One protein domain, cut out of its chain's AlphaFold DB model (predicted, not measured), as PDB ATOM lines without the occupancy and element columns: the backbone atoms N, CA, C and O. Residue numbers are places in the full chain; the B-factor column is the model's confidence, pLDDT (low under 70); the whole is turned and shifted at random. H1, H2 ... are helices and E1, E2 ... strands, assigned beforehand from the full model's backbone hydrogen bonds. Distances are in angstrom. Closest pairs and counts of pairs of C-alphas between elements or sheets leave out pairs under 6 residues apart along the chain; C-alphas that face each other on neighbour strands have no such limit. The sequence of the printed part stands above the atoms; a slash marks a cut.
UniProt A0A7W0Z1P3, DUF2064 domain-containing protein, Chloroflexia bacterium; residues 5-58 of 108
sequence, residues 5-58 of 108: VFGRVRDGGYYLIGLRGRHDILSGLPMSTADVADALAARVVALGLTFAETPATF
ATOM      1  N   VAL A   5      77.053  76.433 -62.296       93.50
ATOM      2  CA  VAL A   5      77.943  76.203 -61.150       93.50
ATOM      3  C   VAL A   5      78.553  77.536 -60.768       93.50
ATOM      4  O   VAL A   5      79.028  78.238 -61.654       93.50
ATOM      5  N   PHE A   6      78.565  77.898 -59.491       91.19
ATOM      6  CA  PHE A   6      79.271  79.101 -59.055       91.19
ATOM      7  C   PHE A   6      79.975  78.907 -57.719       91.19
ATOM      8  O   PHE A   6      79.616  78.035 -56.935       91.19
ATOM      9  N   GLY A   7      81.013  79.699 -57.482       87.69
ATOM     10  CA  GLY A   7      81.773  79.676 -56.239       87.69
ATOM     11  C   GLY A   7      81.604  80.977 -55.488       87.69
ATOM     12  O   GLY A   7      81.857  82.033 -56.062       87.69
ATOM     13  N   ARG A   8      81.181  80.906 -54.225       88.06
ATOM     14  CA  ARG A   8      81.016  82.086 -53.368       88.06
ATOM     15  C   ARG A   8      82.355  82.571 -52.835       88.06
ATOM     16  O   ARG A   8      83.226  81.762 -52.502       88.06
ATOM     17  N   VAL A   9      82.483  83.882 -52.716       83.50
ATOM     18  CA  VAL A   9      83.516  84.508 -51.896       83.50
ATOM     19  C   VAL A   9      82.950  84.694 -50.486       83.50
ATOM     20  O   VAL A   9      81.746  84.894 -50.315       83.50
ATOM     21  N   ARG A  10      83.790  84.554 -49.456       78.62
ATOM     22  CA  ARG A  10      83.391  84.677 -48.041       78.62
ATOM     23  C   ARG A  10      82.767  86.040 -47.704       78.62
ATOM     24  O   ARG A  10      81.994  86.111 -46.754       78.62
ATOM     25  N   ASP A  11      83.080  87.082 -48.466       74.38
ATOM     26  CA  ASP A  11      82.562  88.444 -48.308       74.38
ATOM     27  C   ASP A  11      81.210  88.685 -49.021       74.38
ATOM     28  O   ASP A  11      80.611  89.749 -48.869       74.38
ATOM     29  N   GLY A  12      80.709  87.682 -49.759       70.81
ATOM     30  CA  GLY A  12      79.404  87.705 -50.418       70.81
ATOM     31  C   GLY A  12      79.422  87.825 -51.948       70.81
ATOM     32  O   GLY A  12      78.371  87.728 -52.598       70.81
ATOM     33  N   GLY A  13      80.606  87.972 -52.545       80.00
ATOM     34  CA  GLY A  13      80.796  87.902 -53.991       80.00
ATOM     35  C   GLY A  13      80.742  86.480 -54.566       80.00
ATOM     36  O   GLY A  13      80.409  85.495 -53.898       80.00
ATOM     37  N   TYR A  14      81.112  86.352 -55.841       80.44
ATOM     38  CA  TYR A  14      81.397  85.064 -56.475       80.44
ATOM     39  C   TYR A  14      82.708  85.141 -57.268       80.44
ATOM     40  O   TYR A  14      82.958  86.124 -57.958       80.44
ATOM     41  N   TYR A  15      83.531  84.092 -57.206       83.94
ATOM     42  CA  TYR A  15      84.825  84.035 -57.911       83.94
ATOM     43  C   TYR A  15      84.767  83.233 -59.217       83.94
ATOM     44  O   TYR A  15      85.689  83.270 -60.030       83.94
ATOM     45  N   LEU A  16      83.697  82.460 -59.417       88.94
ATOM     46  CA  LEU A  16      83.545  81.575 -60.567       88.94
ATOM     47  C   LEU A  16      82.077  81.434 -60.937       88.94
ATOM     48  O   LEU A  16      81.238  81.265 -60.056       88.94
ATOM     49  N   ILE A  17      81.791  81.427 -62.242       91.19
ATOM     50  CA  ILE A  17      80.513  80.996 -62.816       91.19
ATOM     51  C   ILE A  17      80.790  80.107 -64.032       91.19
ATOM     52  O   ILE A  17      81.495  80.499 -64.960       91.19
ATOM     53  N   GLY A  18      80.196  78.918 -64.042       92.44
ATOM     54  CA  GLY A  18      80.128  77.997 -65.170       92.44
ATOM     55  C   GLY A  18      78.683  77.818 -65.631       92.44
ATOM     56  O   GLY A  18      77.773  77.718 -64.811       92.44
ATOM     57  N   LEU A  19      78.477  77.766 -66.949       94.19
ATOM     58  CA  LEU A  19      77.160  77.662 -67.580       94.19
ATOM     59  C   LEU A  19      77.117  76.507 -68.579       94.19
ATOM     60  O   LEU A  19      77.986  76.391 -69.446       94.19
ATOM     61  N   ARG A  20      76.058  75.698 -68.520       91.00
ATOM     62  CA  ARG A  20      75.753  74.688 -69.535       91.00
ATOM     63  C   ARG A  20      74.817  75.271 -70.590       91.00
ATOM     64  O   ARG A  20      73.614  75.054 -70.570       91.00
ATOM     65  N   GLY A  21      75.396  75.983 -71.549       90.62
ATOM     66  CA  GLY A  21      74.642  76.669 -72.596       90.62
ATOM     67  C   GLY A  21      74.421  78.144 -72.273       90.62
ATOM     68  O   GLY A  21      75.063  78.714 -71.393       90.62
ATOM     69  N   ARG A  22      73.561  78.799 -73.055       89.19
ATOM     70  CA  ARG A  22      73.364  80.249 -72.976       89.19
ATOM     71  C   ARG A  22      72.170  80.563 -72.078       89.19
ATOM     72  O   ARG A  22      71.029  80.367 -72.485       89.19
ATOM     73  N   HIS A  23      72.448  81.090 -70.892       89.94
ATOM     74  CA  HIS A  23      71.438  81.539 -69.936       89.94
ATOM     75  C   HIS A  23      71.731  82.974 -69.508       89.94
ATOM     76  O   HIS A  23      72.863  83.298 -69.155       89.94
ATOM     77  N   ASP A  24      70.714  83.832 -69.537       90.12
ATOM     78  CA  ASP A  24      70.843  85.215 -69.081       90.12
ATOM     79  C   ASP A  24      70.568  85.325 -67.575       90.12
ATOM     80  O   ASP A  24      69.481  85.709 -67.129       90.12
ATOM     81  N   ILE A  25      71.569  84.919 -66.795       88.19
ATOM     82  CA  ILE A  25      71.508  84.923 -65.329       88.19
ATOM     83  C   ILE A  25      72.160  86.160 -64.705       88.19
ATOM     84  O   ILE A  25      71.982  86.383 -63.515       88.19
ATOM     85  N   LEU A  26      72.892  86.957 -65.493       86.62
ATOM     86  CA  LEU A  26      73.685  88.091 -65.002       86.62
ATOM     87  C   LEU A  26      73.042  89.452 -65.271       86.62
ATOM     88  O   LEU A  26      73.335  90.412 -64.560       86.62
ATOM     89  N   SER A  27      72.173  89.566 -66.280       86.94
ATOM     90  CA  SER A  27      71.576  90.859 -66.614       86.94
ATOM     91  C   SER A  27      70.734  91.397 -65.462       86.94
ATOM     92  O   SER A  27      69.815  90.734 -64.979       86.94
ATOM     93  N   GLY A  28      71.040  92.628 -65.051       80.88
ATOM     94  CA  GLY A  28      70.332  93.322 -63.978       80.88
ATOM     95  C   GLY A  28      70.703  92.870 -62.566       80.88
ATOM     96  O   GLY A  28      70.094  93.368 -61.621       80.88
ATOM     97  N   LEU A  29      71.682  91.970 -62.399       80.81
ATOM     98  CA  LEU A  29      72.238  91.717 -61.074       80.81
ATOM     99  C   LEU A  29      73.001  92.957 -60.582       80.81
ATOM    100  O   LEU A  29      73.705  93.594 -61.374       80.81
ATOM    101  N   PRO A  30      72.876  93.308 -59.287       71.94
ATOM    102  CA  PRO A  30      73.757  94.294 -58.684       71.94
ATOM    103  C   PRO A  30      75.206  93.838 -58.866       71.94
ATOM    104  O   PRO A  30      75.507  92.652 -58.748       71.94
ATOM    105  N   MET A  31      76.102  94.773 -59.155       64.38
ATOM    106  CA  MET A  31      77.537  94.508 -59.131       64.38
ATOM    107  C   MET A  31      78.080  94.951 -57.770       64.38
ATOM    108  O   MET A  31      77.665  95.995 -57.270       64.38
ATOM    109  N   SER A  32      79.038  94.202 -57.212       59.19
ATOM    110  CA  SER A  32      79.844  94.624 -56.052       59.19
ATOM    111  C   SER A  32      79.082  94.809 -54.725       59.19
ATOM    112  O   SER A  32      79.347  95.765 -53.994       59.19
ATOM    113  N   THR A  33      78.147  93.915 -54.385       66.19
ATOM    114  CA  THR A  33      77.537  93.868 -53.042       66.19
ATOM    115  C   THR A  33      77.660  92.474 -52.421       66.19
ATOM    116  O   THR A  33      77.692  91.474 -53.136       66.19
ATOM    117  N   ALA A  34      77.679  92.400 -51.087       65.88
ATOM    118  CA  ALA A  34      77.768  91.143 -50.329       65.88
ATOM    119  C   ALA A  34      76.602  90.157 -50.593       65.88
ATOM    120  O   ALA A  34      76.653  88.991 -50.224       65.88
ATOM    121  N   ASP A  35      75.543  90.609 -51.266       74.88
ATOM    122  CA  ASP A  35      74.351  89.801 -51.532       74.88
ATOM    123  C   ASP A  35      74.286  89.286 -52.983       74.88
ATOM    124  O   ASP A  35      73.291  88.680 -53.393       74.88
ATOM    125  N   VAL A  36      75.312  89.539 -53.809       82.75
ATOM    126  CA  VAL A  36      75.257  89.220 -55.247       82.75
ATOM    127  C   VAL A  36      75.167  87.716 -55.491       82.75
ATOM    128  O   VAL A  36      74.421  87.292 -56.379       82.75
ATOM    129  N   ALA A  37      75.867  86.893 -54.709       83.00
ATOM    130  CA  ALA A  37      75.784  85.442 -54.856       83.00
ATOM    131  C   ALA A  37      74.383  84.889 -54.520       83.00
ATOM    132  O   ALA A  37      73.895  83.980 -55.194       83.00
ATOM    133  N   ASP A  38      73.687  85.481 -53.545       86.69
ATOM    134  CA  ASP A  38      72.304  85.115 -53.221       86.69
ATOM    135  C   ASP A  38      71.321  85.579 -54.296       86.69
ATOM    136  O   ASP A  38      70.428  84.825 -54.697       86.69
ATOM    137  N   ALA A  39      71.519  86.785 -54.833       88.06
ATOM    138  CA  ALA A  39      70.735  87.288 -55.955       88.06
ATOM    139  C   ALA A  39      70.907  86.411 -57.210       88.06
ATOM    140  O   ALA A  39      69.925  86.114 -57.898       88.06
ATOM    141  N   LEU A  40      72.131  85.941 -57.479       89.31
ATOM    142  CA  LEU A  40      72.427  84.994 -58.552       89.31
ATOM    143  C   LEU A  40      71.693  83.664 -58.334       89.31
ATOM    144  O   LEU A  40      70.991  83.204 -59.233       89.31
ATOM    145  N   ALA A  41      71.790  83.074 -57.140       90.00
ATOM    146  CA  ALA A  41      71.109  81.821 -56.813       90.00
ATOM    147  C   ALA A  41      69.585  81.934 -56.999       90.00
ATOM    148  O   ALA A  41      68.965  81.103 -57.670       90.00
ATOM    149  N   ALA A  42      68.981  83.009 -56.481       90.44
ATOM    150  CA  ALA A  42      67.553  83.280 -56.633       90.44
ATOM    151  C   ALA A  42      67.149  83.438 -58.108       90.44
ATOM    152  O   ALA A  42      66.110  82.925 -58.534       90.44
ATOM    153  N   ARG A  43      67.985  84.103 -58.915       91.25
ATOM    154  CA  ARG A  43      67.759  84.282 -60.352       91.25
ATOM    155  C   ARG A  43      67.793  82.958 -61.112       91.25
ATOM    156  O   ARG A  43      66.939  82.741 -61.971       91.25
ATOM    157  N   VAL A  44      68.741  82.079 -60.791       92.19
ATOM    158  CA  VAL A  44      68.853  80.750 -61.410       92.19
ATOM    159  C   VAL A  44      67.605  79.914 -61.115       92.19
ATOM    160  O   VAL A  44      66.999  79.370 -62.040       92.19
ATOM    161  N   VAL A  45      67.150  79.902 -59.858       92.94
ATOM    162  CA  VAL A  45      65.912  79.213 -59.456       92.94
ATOM    163  C   VAL A  45      64.688  79.793 -60.171       92.94
ATOM    164  O   VAL A  45      63.861  79.040 -60.680       92.94
ATOM    165  N   ALA A  46      64.583  81.122 -60.277       92.50
ATOM    166  CA  ALA A  46      63.472  81.787 -60.964       92.50
ATOM    167  C   ALA A  46      63.399  81.463 -62.470       92.50
ATOM    168  O   ALA A  46      62.329  81.553 -63.068       92.50
ATOM    169  N   LEU A  47      64.521  81.077 -63.083       92.88
ATOM    170  CA  LEU A  47      64.596  80.628 -64.475       92.88
ATOM    171  C   LEU A  47      64.340  79.120 -64.638       92.88
ATOM    172  O   LEU A  47      64.379  78.621 -65.763       92.88
ATOM    173  N   GLY A  48      64.070  78.394 -63.547       94.38
ATOM    174  CA  GLY A  48      63.837  76.949 -63.562       94.38
ATOM    175  C   GLY A  48      65.097  76.121 -63.822       94.38
ATOM    176  O   GLY A  48      64.991  74.972 -64.243       94.38
ATOM    177  N   LEU A  49      66.276  76.707 -63.604       94.75
ATOM    178  CA  LEU A  49      67.570  76.064 -63.811       94.75
ATOM    179  C   LEU A  49      68.077  75.423 -62.516       94.75
ATOM    180  O   LEU A  49      67.747  75.848 -61.408       94.75
ATOM    181  N   THR A  50      68.924  74.410 -62.663       94.44
ATOM    182  CA  THR A  50      69.616  73.761 -61.545       94.44
ATOM    183  C   THR A  50      70.990  74.383 -61.312       94.44
ATOM    184  O   THR A  50      71.677  74.752 -62.267       94.44
ATOM    185  N   PHE A  51      71.428  74.461 -60.050       94.81
ATOM    186  CA  PHE A  51      72.787  74.901 -59.733       94.81
ATOM    187  C   PHE A  51      73.489  74.061 -58.675       94.81
ATOM    188  O   PHE A  51      72.844  73.377 -57.883       94.81
ATOM    189  N   ALA A  52      74.816  74.154 -58.675       93.50
ATOM    190  CA  ALA A  52      75.674  73.708 -57.586       93.50
ATOM    191  C   ALA A  52      76.670  74.796 -57.193       93.50
ATOM    192  O   ALA A  52      77.038  75.645 -58.006       93.50
ATOM    193  N   GLU A  53      77.134  74.716 -55.950       92.75
ATOM    194  CA  GLU A  53      78.153  75.610 -55.419       92.75
ATOM    195  C   GLU A  53      79.487  74.874 -55.264       92.75
ATOM    196  O   GLU A  53      79.528  73.719 -54.826       92.75
ATOM    197  N   THR A  54      80.584  75.526 -55.644       90.69
ATOM    198  CA  THR A  54      81.932  75.070 -55.280       90.69
ATOM    199  C   THR A  54      82.255  75.506 -53.846       90.69
ATOM    200  O   THR A  54      81.576  76.385 -53.307       90.69
ATOM    201  N   PRO A  55      83.281  74.922 -53.194       88.62
ATOM    202  CA  PRO A  55      83.732  75.412 -51.898       88.62
ATOM    203  C   PRO A  55      83.993  76.921 -51.934       88.62
ATOM    204  O   PRO A  55      84.609  77.435 -52.878       88.62
ATOM    205  N   ALA A  56      83.500  77.616 -50.910       85.94
ATOM    206  CA  ALA A  56      83.715  79.044 -50.765       85.94
ATOM    207  C   ALA A  56      85.201  79.336 -50.531       85.94
ATOM    208  O   ALA A  56      85.877  78.619 -49.789       85.94
ATOM    209  N   THR A  57      85.685  80.412 -51.138       87.94
ATOM    210  CA  THR A  57      87.061  80.902 -50.984       87.94
ATOM    211  C   THR A  57      87.044  82.379 -50.599       87.94
ATOM    212  O   THR A  57      85.988  82.953 -50.348       87.94
ATOM    213  N   PHE A  58      88.213  82.985 -50.508       88.06
ATOM    214  CA  PHE A  58      88.411  84.420 -50.383       88.06
ATOM    215  C   PHE A  58      89.071  84.944 -51.663       88.06
ATOM    216  O   PHE A  58      89.781  84.200 -52.349       88.06
TER     217      PHE A  58
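Overview. This is residues 5 to 58 of the 108 residues of the protein "DUF2064 domain-containing protein" of Chloroflexia bacterium (UniProt A0A7W0Z1P3). A small sheet of three strands forms one layer, with a single helix, H1, over one face and running along the strands; the other face has no named helix over it. A hairpin of E1 and E2 begins the printed part, a long stretch with no named element, residues 20 to 35, joins E2 to the helix, and E3 returns to the sheet beside E1. The printed part has 54 residues with one named helix and three named strands, in the order E1, E2, H1, E3 along the chain. The sheet is mixed, in the order E2, E1, E3, and the class is mixed, helices and strands. The whole is compact, with a radius of gyration of the C-alphas of 10.5 A, and rounded, with spans of 27 by 22 by 15 A.

Arrangement. E1, residues 5 to 9, is the inner strand of the sheet. E2, residues 14 to 19, is its antiparallel neighbour, at 176 degrees between their directions, and the two form a hairpin. Across this pair N 18 and O 5 are 2.7 A apart and N 7 and O 16 are 3.0 A apart, both within hydrogen-bond range. E3, residues 51 to 57, is the parallel neighbour of E1 at 30 degrees, with N 54 and O 6 within hydrogen-bond range at 3.0 A. E2 and E3 are the edge strands. H1, residues 36 to 46, is on the sheet, over E1 and E3, at a height over the sheet of 10.2 A. On the local plane its line and that of E1 stand at 17 degrees. The closest C-alphas of H1 and E2 are those of Ala 37 and Tyr 14, 5.9 A apart. The closest of H1 and E3 are those of Val 44 and Phe 51, 7.2 A apart. In H1 every O i to N i+4 pair is within hydrogen-bond range.

Along the chain. E1, Val 5 to Val 9, begins at C-alpha 5, (77.943, 76.203, -61.150), and is 13.6 A long from first to last C-alpha. E2, Tyr 14 to Leu 19, measures 14.0 A. H1, Val 36 to Ala 46, begins at C-alpha 36, (75.257, 89.220, -55.247), and measures 15.1 A. E3, Phe 51 to Thr 57, is the longest strand, 17.8 A, and ends at C-alpha 57, (87.061, 80.902, -50.984).

Size, cuts and confidence. The two C-alphas farthest apart are those of Gly 48 and Phe 58, 28.9 A. The printed part has no cut. The links E1 to E2 and H1 to E3 are tight, with 4 residues each, and the link E2 to H1 is long, with 16 residues. The mean pLDDT of the printed part is 85.8, and residues 31 to 34, in the long link, are under 70.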